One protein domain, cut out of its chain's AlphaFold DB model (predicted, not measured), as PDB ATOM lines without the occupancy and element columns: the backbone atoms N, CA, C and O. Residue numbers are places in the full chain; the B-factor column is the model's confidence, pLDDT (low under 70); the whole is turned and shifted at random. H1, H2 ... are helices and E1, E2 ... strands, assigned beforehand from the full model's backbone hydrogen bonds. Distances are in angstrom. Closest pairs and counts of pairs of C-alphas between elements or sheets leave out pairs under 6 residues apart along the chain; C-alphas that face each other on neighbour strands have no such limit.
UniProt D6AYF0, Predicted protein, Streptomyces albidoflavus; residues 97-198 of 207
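AT A GLANCE: This is residues 97 to 198 of the 207 residues of the protein "Predicted protein" of Streptomyces albidoflavus (UniProt D6AYF0). Two long helices, H1 and H2, make a V-shaped hairpin, and a small head follows H2: strands E1 and E2 with H3 packed on them. The printed part has 102 residues, mostly helix, in order H1 H2 E1 E2 H3. It is extended, radius of gyration of the C-alphas 20.5 A, spanning 66 by 36 by 16 A.

HOW THE PARTS SIT: H1, residues 97 to 132, touches H2, residues 139 to 164, with residues 117 to 132 alone, opposite ways at a shallow tilt of 31 degrees; their closest C-alphas, 125 and 146, are 5.5 A apart. E1, residues 166 to 170, and E2, residues 177 to 181, form an antiparallel hairpin, N 167 and O 180 within hydrogen-bond range at 3.0 A. H3, residues 185 to 196, is closest to E1 at C-alphas 192 and 169, 6.6 A. Each helix has every O i to N i+4 pair within hydrogen-bond range.

IN THESE COORDINATES: Find C-alpha 97 at (171.912, 135.709, 162.333); H1 runs 52.7 A from there, H2 37.0 A. H3 ends at C-alpha 196, (155.746, 157.852, 159.627).

THE WHOLE: C-alphas 136 and 197, the farthest apart, stand 65.9 A apart. The printed part has no cut; no printed residue is under 70 in pLDDT.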
ATOM      1  N   ARG A  97     172.069 136.728 161.283       86.06
ATOM      2  CA  ARG A  97     171.912 135.709 162.333       86.06
ATOM      3  C   ARG A  97     170.704 135.995 163.228       86.06
ATOM      4  O   ARG A  97     169.855 135.120 163.393       86.06
ATOM      5  N   ARG A  98     170.560 137.234 163.713       84.88
ATOM      6  CA  ARG A  98     169.399 137.646 164.526       84.88
ATOM      7  C   ARG A  98     168.076 137.481 163.777       84.88
ATOM      8  O   ARG A  98     167.104 136.986 164.343       84.88
ATOM      9  N   LEU A  99     168.029 137.852 162.497       81.38
ATOM     10  CA  LEU A  99     166.827 137.694 161.675       81.38
ATOM     11  C   LEU A  99     166.458 136.218 161.466       81.38
ATOM     12  O   LEU A  99     165.274 135.881 161.522       81.38
ATOM     13  N   ARG A 100     167.443 135.329 161.270       83.88
ATOM     14  CA  ARG A 100     167.200 133.878 161.189       83.88
ATOM     15  C   ARG A 100     166.639 133.325 162.496       83.88
ATOM     16  O   ARG A 100     165.658 132.589 162.466       83.88
ATOM     17  N   GLU A 101     167.197 133.716 163.638       88.44
ATOM     18  CA  GLU A 101     166.701 133.284 164.952       88.44
ATOM     19  C   GLU A 101     165.261 133.744 165.210       88.44
ATOM     20  O   GLU A 101     164.438 132.970 165.707       88.44
ATOM     21  N   LEU A 102     164.925 134.977 164.820       83.25
ATOM     22  CA  LEU A 102     163.562 135.498 164.918       83.25
ATOM     23  C   LEU A 102     162.586 134.749 164.000       83.25
ATOM     24  O   LEU A 102     161.482 134.429 164.442       83.25
ATOM     25  N   ARG A 103     162.987 134.406 162.766       82.31
ATOM     26  CA  ARG A 103     162.176 133.558 161.870       82.31
ATOM     27  C   ARG A 103     161.926 132.181 162.485       82.31
ATOM     28  O   ARG A 103     160.775 131.795 162.635       82.31
ATOM     29  N   LEU A 104     162.967 131.509 162.980       85.75
ATOM     30  CA  LEU A 104     162.839 130.195 163.625       85.75
ATOM     31  C   LEU A 104     161.957 130.223 164.882       85.75
ATOM     32  O   LEU A 104     161.259 129.254 165.191       85.75
ATOM     33  N   ARG A 105     161.990 131.312 165.660       84.56
ATOM     34  CA  ARG A 105     161.049 131.505 166.773       84.56
ATOM     35  C   ARG A 105     159.623 131.648 166.249       84.56
ATOM     36  O   ARG A 105     158.744 130.947 166.743       84.56
ATOM     37  N   ARG A 106     159.396 132.486 165.235       80.50
ATOM     38  CA  ARG A 106     158.068 132.697 164.640       80.50
ATOM     39  C   ARG A 106     157.479 131.413 164.069       80.50
ATOM     40  O   ARG A 106     156.340 131.096 164.386       80.50
ATOM     41  N   ASP A 107     158.269 130.639 163.336       82.69
ATOM     42  CA  ASP A 107     157.824 129.370 162.757       82.69
ATOM     43  C   ASP A 107     157.430 128.374 163.849       82.69
ATOM     44  O   ASP A 107     156.418 127.685 163.739       82.69
ATOM     45  N   ARG A 108     158.171 128.347 164.966       86.75
ATOM     46  CA  ARG A 108     157.778 127.564 166.146       86.75
ATOM     47  C   ARG A 108     156.468 128.049 166.758       86.75
ATOM     48  O   ARG A 108     155.678 127.215 167.181       86.75
ATOM     49  N   HIS A 109     156.213 129.356 166.806       81.81
ATOM     50  CA  HIS A 109     154.936 129.881 167.298       81.81
ATOM     51  C   HIS A 109     153.771 129.529 166.371       81.81
ATOM     52  O   HIS A 109     152.747 129.069 166.862       81.81
ATOM     53  N   VAL A 110     153.937 129.661 165.052       81.00
ATOM     54  CA  VAL A 110     152.897 129.293 164.076       81.00
ATOM     55  C   VAL A 110     152.574 127.802 164.176       81.00
ATOM     56  O   VAL A 110     151.405 127.446 164.296       81.00
ATOM     57  N   LYS A 111     153.596 126.937 164.245       85.94
ATOM     58  CA  LYS A 111     153.407 125.490 164.442       85.94
ATOM     59  C   LYS A 111     152.689 125.177 165.756       85.94
ATOM     60  O   LYS A 111     151.761 124.379 165.763       85.94
ATOM     61  N   LYS A 112     153.067 125.833 166.861       86.69
ATOM     62  CA  LYS A 112     152.383 125.670 168.158       86.69
ATOM     63  C   LYS A 112     150.911 126.087 168.086       86.69
ATOM     64  O   LYS A 112     150.068 125.375 168.614       86.69
ATOM     65  N   ILE A 113     150.606 127.203 167.422       84.62
ATOM     66  CA  ILE A 113     149.228 127.684 167.239       84.62
ATOM     67  C   ILE A 113     148.424 126.701 166.381       84.62
ATOM     68  O   ILE A 113     147.300 126.369 166.743       84.62
ATOM     69  N   GLN A 114     148.999 126.187 165.289       83.75
ATOM     70  CA  GLN A 114     148.349 125.181 164.443       83.75
ATOM     71  C   GLN A 114     148.051 123.891 165.215       83.75
ATOM     72  O   GLN A 114     146.923 123.408 165.180       83.75
ATOM     73  N   VAL A 115     149.029 123.366 165.961       89.25
ATOM     74  CA  VAL A 115     148.844 122.166 166.791       89.25
ATOM     75  C   VAL A 115     147.765 122.394 167.852       89.25
ATOM     76  O   VAL A 115     146.900 121.542 168.031       89.25
ATOM     77  N   ALA A 116     147.761 123.557 168.510       86.75
ATOM     78  CA  ALA A 116     146.731 123.903 169.486       86.75
ATOM     79  C   ALA A 116     145.331 123.990 168.851       86.75
ATOM     80  O   ALA A 116     144.376 123.477 169.422       86.75
ATOM     81  N   ALA A 117     145.201 124.585 167.661       83.31
ATOM     82  CA  ALA A 117     143.924 124.672 166.953       83.31
ATOM     83  C   ALA A 117     143.373 123.286 166.579       83.31
ATOM     84  O   ALA A 117     142.190 123.024 166.785       83.31
ATOM     85  N   VAL A 118     144.234 122.381 166.099       87.62
ATOM     86  CA  VAL A 118     143.853 120.991 165.796       87.62
ATOM     87  C   VAL A 118     143.441 120.245 167.065       87.62
ATOM     88  O   VAL A 118     142.426 119.554 167.049       87.62
ATOM     89  N   ALA A 119     144.169 120.421 168.172       91.00
ATOM     90  CA  ALA A 119     143.837 119.798 169.454       91.00
ATOM     91  C   ALA A 119     142.495 120.292 170.027       91.00
ATOM     92  O   ALA A 119     141.721 119.509 170.569       91.00
ATOM     93  N   VAL A 120     142.186 121.584 169.884       87.06
ATOM     94  CA  VAL A 120     140.881 122.132 170.285       87.06
ATOM     95  C   VAL A 120     139.771 121.587 169.385       87.06
ATOM     96  O   VAL A 120     138.734 121.162 169.889       87.06
ATOM     97  N   ALA A 121     139.986 121.549 168.067       84.69
ATOM     98  CA  ALA A 121     139.006 121.013 167.127       84.69
ATOM     99  C   ALA A 121     138.714 119.527 167.387       84.69
ATOM    100  O   ALA A 121     137.547 119.128 167.392       84.69
ATOM    101  N   SER A 122     139.738 118.716 167.667       86.81
ATOM    102  CA  SER A 122     139.553 117.302 168.005       86.81
ATOM    103  C   SER A 122     138.837 117.117 169.344       86.81
ATOM    104  O   SER A 122     137.915 116.310 169.414       86.81
ATOM    105  N   ALA A 123     139.169 117.903 170.373       92.25
ATOM    106  CA  ALA A 123     138.489 117.846 171.669       92.25
ATOM    107  C   ALA A 123     136.992 118.191 171.565       92.25
ATOM    108  O   ALA A 123     136.157 117.494 172.139       92.25
ATOM    109  N   VAL A 124     136.642 119.226 170.790       89.94
ATOM    110  CA  VAL A 124     135.239 119.602 170.528       89.94
ATOM    111  C   VAL A 124     134.519 118.520 169.719       89.94
ATOM    112  O   VAL A 124     133.380 118.173 170.009       89.94
ATOM    113  N   THR A 125     135.183 117.940 168.721       87.62
ATOM    114  CA  THR A 125     134.595 116.863 167.909       87.62
ATOM    115  C   THR A 125     134.359 115.601 168.738       87.62
ATOM    116  O   THR A 125     133.334 114.935 168.586       87.62
ATOM    117  N   TYR A 126     135.277 115.290 169.656       90.88
ATOM    118  CA  TYR A 126     135.150 114.163 170.570       90.88
ATOM    119  C   TYR A 126     133.993 114.364 171.553       90.88
ATOM    120  O   TYR A 126     133.194 113.450 171.737       90.88
ATOM    121  N   SER A 127     133.850 115.560 172.136       90.56
ATOM    122  CA  SER A 127     132.744 115.844 173.059       90.56
ATOM    123  C   SER A 127     131.381 115.776 172.368       90.56
ATOM    124  O   SER A 127     130.445 115.219 172.938       90.56
ATOM    125  N   VAL A 128     131.277 116.262 171.125       88.12
ATOM    126  CA  VAL A 128     130.062 116.138 170.307       88.12
ATOM    127  C   VAL A 128     129.773 114.671 169.997       88.12
ATOM    128  O   VAL A 128     128.681 114.197 170.286       88.12
ATOM    129  N   THR A 129     130.758 113.917 169.503       88.44
ATOM    130  CA  THR A 129     130.586 112.481 169.221       88.44
ATOM    131  C   THR A 129     130.124 111.716 170.464       88.44
ATOM    132  O   THR A 129     129.184 110.934 170.378       88.44
ATOM    133  N   ALA A 130     130.715 111.985 171.632       91.50
ATOM    134  CA  ALA A 130     130.328 111.346 172.889       91.50
ATOM    135  C   ALA A 130     128.869 111.636 173.287       91.50
ATOM    136  O   ALA A 130     128.196 110.747 173.800       91.50
ATOM    137  N   GLN A 131     128.360 112.844 173.017       90.75
ATOM    138  CA  GLN A 131     126.947 113.173 173.238       90.75
ATOM    139  C   GLN A 131     126.021 112.459 172.245       90.75
ATOM    140  O   GLN A 131     124.949 112.006 172.637       90.75
ATOM    141  N   LEU A 132     126.434 112.317 170.978       88.88
ATOM    142  CA  LEU A 132     125.634 111.628 169.958       88.88
ATOM    143  C   LEU A 132     125.600 110.106 170.147       88.88
ATOM    144  O   LEU A 132     124.610 109.485 169.778       88.88
ATOM    145  N   MET A 133     126.625 109.499 170.749       86.50
ATOM    146  CA  MET A 133     126.628 108.057 171.043       86.50
ATOM    147  C   MET A 133     125.516 107.634 172.017       86.50
ATOM    148  O   MET A 133     125.178 106.459 172.070       86.50
ATOM    149  N   GLY A 134     124.935 108.574 172.773       89.12
ATOM    150  CA  GLY A 134     123.756 108.324 173.610       89.12
ATOM    151  C   GLY A 134     122.425 108.353 172.851       89.12
ATOM    152  O   GLY A 134     121.377 108.201 173.470       89.12
ATOM    153  N   THR A 135     122.446 108.589 171.538       88.62
ATOM    154  CA  THR A 135     121.257 108.654 170.681       88.62
ATOM    155  C   THR A 135     121.325 107.568 169.611       88.62
ATOM    156  O   THR A 135     122.397 107.325 169.062       88.62
ATOM    157  N   ASP A 136     120.193 106.943 169.274       92.81
ATOM    158  CA  ASP A 136     120.082 105.913 168.223       92.81
ATOM    159  C   ASP A 136     120.181 106.512 166.801       92.81
ATOM    160  O   ASP A 136     119.321 106.322 165.940       92.81
ATOM    161  N   LEU A 137     121.219 107.309 166.545       92.50
ATOM    162  CA  LEU A 137     121.501 107.902 165.244       92.50
ATOM    163  C   LEU A 137     122.401 106.981 164.419       92.50
ATOM    164  O   LEU A 137     123.335 106.361 164.924       92.50
ATOM    165  N   SER A 138     122.164 106.935 163.105       94.31
ATOM    166  CA  SER A 138     123.035 106.182 162.198       94.31
ATOM    167  C   SER A 138     124.472 106.717 162.224       94.31
ATOM    168  O   SER A 138     124.704 107.929 162.278       94.31
ATOM    169  N   PHE A 139     125.445 105.813 162.095       87.94
ATOM    170  CA  PHE A 139     126.868 106.161 162.062       87.94
ATOM    171  C   PHE A 139     127.198 107.222 160.999       87.94
ATOM    172  O   PHE A 139     128.000 108.122 161.244       87.94
ATOM    173  N   ALA A 140     126.532 107.166 159.842       91.62
ATOM    174  CA  ALA A 140     126.712 108.137 158.767       91.62
ATOM    175  C   ALA A 140     126.368 109.573 159.205       91.62
ATOM    176  O   ALA A 140     127.093 110.509 158.866       91.62
ATOM    177  N   VAL A 141     125.302 109.752 159.996       91.31
ATOM    178  CA  VAL A 141     124.890 111.065 160.518       91.31
ATOM    179  C   VAL A 141     125.889 111.575 161.553       91.31
ATOM    180  O   VAL A 141     126.288 112.739 161.485       91.31
ATOM    181  N   VAL A 142     126.345 110.711 162.466       89.44
ATOM    182  CA  VAL A 142     127.360 111.074 163.470       89.44
ATOM    183  C   VAL A 142     128.653 111.506 162.781       89.44
ATOM    184  O   VAL A 142     129.182 112.575 163.074       89.44
ATOM    185  N   PHE A 143     129.119 110.734 161.797       89.00
ATOM    186  CA  PHE A 143     130.330 111.043 161.039       89.00
ATOM    187  C   PHE A 143     130.224 112.367 160.267       89.00
ATOM    188  O   PHE A 143     131.144 113.189 160.316       89.00
ATOM    189  N   ALA A 144     129.099 112.609 159.587       93.00
ATOM    190  CA  ALA A 144     128.870 113.850 158.852       93.00
ATOM    191  C   ALA A 144     128.822 115.066 159.792       93.00
ATOM    192  O   ALA A 144     129.448 116.090 159.510       93.00
ATOM    193  N   CYS A 145     128.139 114.941 160.935       90.69
ATOM    194  CA  CYS A 145     128.028 116.001 161.934       90.69
ATOM    195  C   CYS A 145     129.390 116.332 162.562       90.69
ATOM    196  O   CYS A 145     129.803 117.493 162.578       90.69
ATOM    197  N   SER A 146     130.134 115.314 162.998       87.69
ATOM    198  CA  SER A 146     131.469 115.476 163.580       87.69
ATOM    199  C   SER A 146     132.446 116.114 162.591       87.69
ATOM    200  O   SER A 146     133.171 117.038 162.957       87.69
ATOM    201  N   THR A 147     132.413 115.699 161.320       89.25
ATOM    202  CA  THR A 147     133.236 116.313 160.267       89.25
ATOM    203  C   THR A 147     132.859 117.780 160.045       89.25
ATOM    204  O   THR A 147     133.738 118.637 159.995       89.25
ATOM    205  N   ALA A 148     131.563 118.103 159.980       92.69
ATOM    206  CA  ALA A 148     131.096 119.477 159.806       92.69
ATOM    207  C   ALA A 148     131.510 120.392 160.974       92.69
ATOM    208  O   ALA A 148     132.007 121.497 160.743       92.69
ATOM    209  N   VAL A 149     131.363 119.926 162.220       89.69
ATOM    210  CA  VAL A 149     131.802 120.658 163.421       89.69
ATOM    211  C   VAL A 149     133.316 120.852 163.408       89.69
ATOM    212  O   VAL A 149     133.788 121.969 163.626       89.69
ATOM    213  N   PHE A 150     134.082 119.806 163.095       87.25
ATOM    214  CA  PHE A 150     135.535 119.882 162.987       87.25
ATOM    215  C   PHE A 150     135.977 120.934 161.962       87.25
ATOM    216  O   PHE A 150     136.773 121.819 162.284       87.25
ATOM    217  N   THR A 151     135.416 120.899 160.748       92.06
ATOM    218  CA  THR A 151     135.707 121.881 159.693       92.06
ATOM    219  C   THR A 151     135.326 123.299 160.119       92.06
ATOM    220  O   THR A 151     136.097 124.231 159.885       92.06
ATOM    221  N   ALA A 152     134.178 123.483 160.778       91.62
ATOM    222  CA  ALA A 152     133.745 124.790 161.265       91.62
ATOM    223  C   ALA A 152     134.702 125.355 162.329       91.62
ATOM    224  O   ALA A 152     135.102 126.517 162.239       91.62
ATOM    225  N   VAL A 153     135.116 124.535 163.302       87.56
ATOM    226  CA  VAL A 153     136.060 124.941 164.356       87.56
ATOM    227  C   VAL A 153     137.439 125.244 163.771       87.56
ATOM    228  O   VAL A 153     138.042 126.254 164.139       87.56
ATOM    229  N   LEU A 154     137.924 124.436 162.821       86.69
ATOM    230  CA  LEU A 154     139.181 124.712 162.124       86.69
ATOM    231  C   LEU A 154     139.129 126.033 161.351       86.69
ATOM    232  O   LEU A 154     140.032 126.854 161.507       86.69
ATOM    233  N   ASN A 155     138.075 126.277 160.568       90.69
ATOM    234  CA  ASN A 155     137.925 127.535 159.833       90.69
ATOM    235  C   ASN A 155     137.859 128.738 160.777       90.69
ATOM    236  O   ASN A 155     138.538 129.738 160.545       90.69
ATOM    237  N   ALA A 156     137.096 128.639 161.868       87.56
ATOM    238  CA  ALA A 156     137.041 129.686 162.883       87.56
ATOM    239  C   ALA A 156     138.424 129.939 163.511       87.56
ATOM    240  O   ALA A 156     138.833 131.091 163.663       87.56
ATOM    241  N   GLY A 157     139.173 128.874 163.812       85.62
ATOM    242  CA  GLY A 157     140.538 128.954 164.326       85.62
ATOM    243  C   GLY A 157     141.502 129.638 163.353       85.62
ATOM    244  O   GLY A 157     142.271 130.506 163.765       85.62
ATOM    245  N   LEU A 158     141.430 129.315 162.058       85.81
ATOM    246  CA  LEU A 158     142.251 129.938 161.015       85.81
ATOM    247  C   LEU A 158     141.904 131.416 160.817       85.81
ATOM    248  O   LEU A 158     142.806 132.254 160.746       85.81
ATOM    249  N   HIS A 159     140.616 131.763 160.797       86.25
ATOM    250  CA  HIS A 159     140.178 133.156 160.726       86.25
ATOM    251  C   HIS A 159     140.624 133.960 161.947       86.25
ATOM    252  O   HIS A 159     141.112 135.080 161.798       86.25
ATOM    253  N   LEU A 160     140.515 133.386 163.148       84.25
ATOM    254  CA  LEU A 160     140.989 134.024 164.371       84.25
ATOM    255  C   LEU A 160     142.513 134.194 164.354       84.25
ATOM    256  O   LEU A 160     143.011 135.261 164.704       84.25
ATOM    257  N   ALA A 161     143.259 133.189 163.891       82.19
ATOM    258  CA  ALA A 161     144.708 133.283 163.734       82.19
ATOM    259  C   ALA A 161     145.109 134.382 162.734       82.19
ATOM    260  O   ALA A 161     146.053 135.132 162.994       82.19
ATOM    261  N   GLY A 162     144.374 134.529 161.628       82.00
ATOM    262  CA  GLY A 162     144.549 135.626 160.671       82.00
ATOM    263  C   GLY A 162     144.235 136.995 161.283       82.00
ATOM    264  O   GLY A 162     145.023 137.935 161.153       82.00
ATOM    265  N   ALA A 163     143.139 137.096 162.039       82.94
ATOM    266  CA  ALA A 163     142.752 138.319 162.738       82.94
ATOM    267  C   ALA A 163     143.804 138.743 163.777       82.94
ATOM    268  O   ALA A 163     144.197 139.907 163.814       82.94
ATOM    269  N   LEU A 164     144.326 137.796 164.561       80.31
ATOM    270  CA  LEU A 164     145.397 138.038 165.535       80.31
ATOM    271  C   LEU A 164     146.749 138.347 164.873       80.31
ATOM    272  O   LEU A 164     147.594 139.003 165.477       80.31
ATOM    273  N   SER A 165     146.952 137.905 163.630       80.62
ATOM    274  CA  SER A 165     148.148 138.207 162.829       80.62
ATOM    275  C   SER A 165     148.065 139.549 162.097       80.62
ATOM    276  O   SER A 165     148.981 139.895 161.344       80.62
ATOM    277  N   THR A 166     146.973 140.292 162.272       84.31
ATOM    278  CA  THR A 166     146.792 141.603 161.655       84.31
ATOM    279  C   THR A 166     147.415 142.673 162.542       84.31
ATOM    280  O   THR A 166     146.906 142.976 163.620       84.31
ATOM    281  N   SER A 167     148.496 143.287 162.067       84.12
ATOM    282  CA  SER A 167     149.092 144.454 162.718       84.12
ATOM    283  C   SER A 167     148.473 145.719 162.139       84.12
ATOM    284  O   SER A 167     148.456 145.916 160.921       84.12
ATOM    285  N   SER A 168     147.960 146.592 163.006       85.88
ATOM    286  CA  SER A 168     147.530 147.933 162.613       85.88
ATOM    287  C   SER A 168     148.570 148.961 163.037       85.88
ATOM    288  O   SER A 168     148.829 149.102 164.232       85.88
ATOM    289  N   PHE A 169     149.113 149.704 162.080       86.31
ATOM    290  CA  PHE A 169     149.960 150.864 162.337       86.31
ATOM    291  C   PHE A 169     149.105 152.114 162.189       86.31
ATOM    292  O   PHE A 169     148.372 152.257 161.211       86.31
ATOM    293  N   ARG A 170     149.152 152.989 163.191       86.50
ATOM    294  CA  ARG A 170     148.473 154.285 163.172       86.50
ATOM    295  C   ARG A 170     149.521 155.370 163.297       86.50
ATOM    296  O   ARG A 170     150.456 155.215 164.081       86.50
ATOM    297  N   CYS A 171     149.351 156.449 162.548       87.94
ATOM    298  CA  CYS A 171     150.128 157.650 162.796       87.94
ATOM    299  C   CYS A 171     149.655 158.300 164.116       87.94
ATOM    300  O   CYS A 171     148.448 158.364 164.352       87.94
ATOM    301  N   PRO A 172     150.562 158.786 164.985       83.56
ATOM    302  CA  PRO A 172     150.177 159.495 166.205       83.56
ATOM    303  C   PRO A 172     149.596 160.896 165.956       83.56
ATOM    304  O   PRO A 172     148.886 161.406 166.816       83.56
ATOM    305  N   HIS A 173     149.876 161.519 164.806       85.25
ATOM    306  CA  HIS A 173     149.477 162.906 164.529       85.25
ATOM    307  C   HIS A 173     148.261 163.038 163.605       85.25
ATOM    308  O   HIS A 173     147.738 164.135 163.456       85.25
ATOM    309  N   CYS A 174     147.797 161.959 162.971       85.50
ATOM    310  CA  CYS A 174     146.662 162.026 162.053       85.50
ATOM    311  C   CYS A 174     145.853 160.720 162.036       85.50
ATOM    312  O   CYS A 174     146.229 159.708 162.626       85.50
ATOM    313  N   THR A 175     144.736 160.717 161.309       85.94
ATOM    314  CA  THR A 175     143.821 159.566 161.207       85.94
ATOM    315  C   THR A 175     144.296 158.465 160.253       85.94
ATOM    316  O   THR A 175     143.580 157.484 160.038       85.94
ATOM    317  N   PHE A 176     145.494 158.591 159.674       85.38
ATOM    318  CA  PHE A 176     146.035 157.585 158.771       85.38
ATOM    319  C   PHE A 176     146.360 156.289 159.527       85.38
ATOM    320  O   PHE A 176     147.120 156.272 160.500       85.38
ATOM    321  N   ALA A 177     145.772 155.189 159.061       88.56
ATOM    322  CA  ALA A 177     145.979 153.864 159.617       88.56
ATOM    323  C   ALA A 177     146.138 152.839 158.495       88.56
ATOM    324  O   ALA A 177     145.314 152.775 157.583       88.56
ATOM    325  N   VAL A 178     147.158 151.994 158.608       88.88
ATOM    326  CA  VAL A 178     147.401 150.877 157.694       88.88
ATOM    327  C   VAL A 178     147.228 149.577 158.465       88.88
ATOM    328  O   VAL A 178     147.782 149.400 159.551       88.88
ATOM    329  N   ARG A 179     146.439 148.655 157.913       88.06
ATOM    330  CA  ARG A 179     146.309 147.289 158.429       88.06
ATOM    331  C   ARG A 179     147.031 146.358 157.474       88.06
ATOM    332  O   ARG A 179     146.653 146.282 156.310       88.06
ATOM    333  N   ILE A 180     148.042 145.652 157.969       88.06
ATOM    334  CA  ILE A 180     148.742 144.630 157.191       88.06
ATOM    335  C   ILE A 180     148.544 143.283 157.869       88.06
ATOM    336  O   ILE A 180     148.720 143.137 159.081       88.06
ATOM    337  N   GLN A 181     148.169 142.293 157.068       84.12
ATOM    338  CA  GLN A 181     148.085 140.904 157.492       84.12
ATOM    339  C   GLN A 181     149.420 140.215 157.218       84.12
ATOM    340  O   GLN A 181     150.069 140.495 156.214       84.12
ATOM    341  N   HIS A 182     149.832 139.316 158.111       78.62
ATOM    342  CA  HIS A 182     151.010 138.459 157.918       78.62
ATOM    343  C   HIS A 182     152.349 139.197 157.712       78.62
ATOM    344  O   HIS A 182     153.294 138.609 157.194       78.62
ATOM    345  N   ALA A 183     152.482 140.441 158.185       79.31
ATOM    346  CA  ALA A 183     153.725 141.195 158.045       79.31
ATOM    347  C   ALA A 183     154.898 140.496 158.761       79.31
ATOM    348  O   ALA A 183     154.882 140.239 159.978       79.31
ATOM    349  N   SER A 184     155.958 140.198 158.010       78.94
ATOM    350  CA  SER A 184     157.251 139.816 158.571       78.94
ATOM    351  C   SER A 184     157.792 140.936 159.478       78.94
ATOM    352  O   SER A 184     157.381 142.085 159.368       78.94
ATOM    353  N   ALA A 185     158.718 140.645 160.400       72.75
ATOM    354  CA  ALA A 185     159.270 141.697 161.270       72.75
ATOM    355  C   ALA A 185     159.948 142.831 160.467       72.75
ATOM    356  O   ALA A 185     159.885 143.991 160.865       72.75
ATOM    357  N   GLY A 186     160.545 142.498 159.314       79.50
ATOM    358  CA  GLY A 186     161.108 143.480 158.387       79.50
ATOM    359  C   GLY A 186     160.033 144.312 157.685       79.50
ATOM    360  O   GLY A 186     160.156 145.529 157.622       79.50
ATOM    361  N   GLU A 187     158.949 143.684 157.222       83.06
ATOM    362  CA  GLU A 187     157.813 144.410 156.637       83.06
ATOM    363  C   GLU A 187     157.115 145.293 157.663       83.06
ATOM    364  O   GLU A 187     156.786 146.422 157.338       83.06
ATOM    365  N   THR A 188     156.943 144.835 158.904       84.38
ATOM    366  CA  THR A 188     156.420 145.652 160.005       84.38
ATOM    367  C   THR A 188     157.224 146.939 160.161       84.38
ATOM    368  O   THR A 188     156.633 148.010 160.220       84.38
ATOM    369  N   ARG A 189     158.561 146.855 160.167       85.50
ATOM    370  CA  ARG A 189     159.419 148.043 160.244       85.50
ATOM    371  C   ARG A 189     159.265 148.942 159.015       85.50
ATOM    372  O   ARG A 189     159.064 150.138 159.165       85.50
ATOM    373  N   ARG A 190     159.287 148.368 157.809       88.44
ATOM    374  CA  ARG A 190     159.085 149.125 156.564       88.44
ATOM    375  C   ARG A 190     157.734 149.845 156.554       88.44
ATOM    376  O   ARG A 190     157.645 150.992 156.140       88.44
ATOM    377  N   TRP A 191     156.678 149.187 157.023       89.31
ATOM    378  CA  TRP A 191     155.349 149.780 157.133       89.31
ATOM    379  C   TRP A 191     155.272 150.840 158.226       89.31
ATOM    380  O   TRP A 191     154.564 151.823 158.037       89.31
ATOM    381  N   GLN A 192     156.008 150.694 159.329       88.94
ATOM    382  CA  GLN A 192     156.159 151.762 160.321       88.94
ATOM    383  C   GLN A 192     156.821 152.999 159.709       88.94
ATOM    384  O   GLN A 192     156.297 154.091 159.888       88.94
ATOM    385  N   GLU A 193     157.899 152.825 158.941       88.81
ATOM    386  CA  GLU A 193     158.597 153.914 158.241       88.81
ATOM    387  C   GLU A 193     157.667 154.592 157.213       88.81
ATOM    388  O   GLU A 193     157.456 155.796 157.281       88.81
ATOM    389  N   ILE A 194     156.970 153.822 156.366       85.81
ATOM    390  CA  ILE A 194     155.968 154.358 155.417       85.81
ATOM    391  C   ILE A 194     154.827 155.097 156.137       85.81
ATOM    392  O   ILE A 194     154.303 156.085 155.629       85.81
ATOM    393  N   THR A 195     154.406 154.612 157.310       85.25
ATOM    394  CA  THR A 195     153.341 155.256 158.097       85.25
ATOM    395  C   THR A 195     153.843 156.530 158.782       85.25
ATOM    396  O   THR A 195     153.044 157.436 159.005       85.25
ATOM    397  N   ALA A 196     155.134 156.632 159.101       84.00
ATOM    398  CA  ALA A 196     155.746 157.852 159.627       84.00
ATOM    399  C   ALA A 196     155.934 158.913 158.528       84.00
ATOM    400  O   ALA A 196     155.592 160.069 158.743       84.00
ATOM    401  N   ASP A 197     156.356 158.503 157.329       82.06
ATOM    402  CA  ASP A 197     156.647 159.399 156.197       82.06
ATOM    403  C   ASP A 197     155.432 159.678 155.292       82.06
ATOM    404  O   ASP A 197     155.561 160.101 154.140       82.06
ATOM    405  N   HIS A 198     154.215 159.409 155.766       79.38
ATOM    406  CA  HIS A 198     153.036 159.544 154.920       79.38
ATOM    407  C   HIS A 198     152.706 161.036 154.644       79.38
ATOM    408  O   HIS A 198     152.811 161.894 155.525       79.38
TER     409      HIS A 198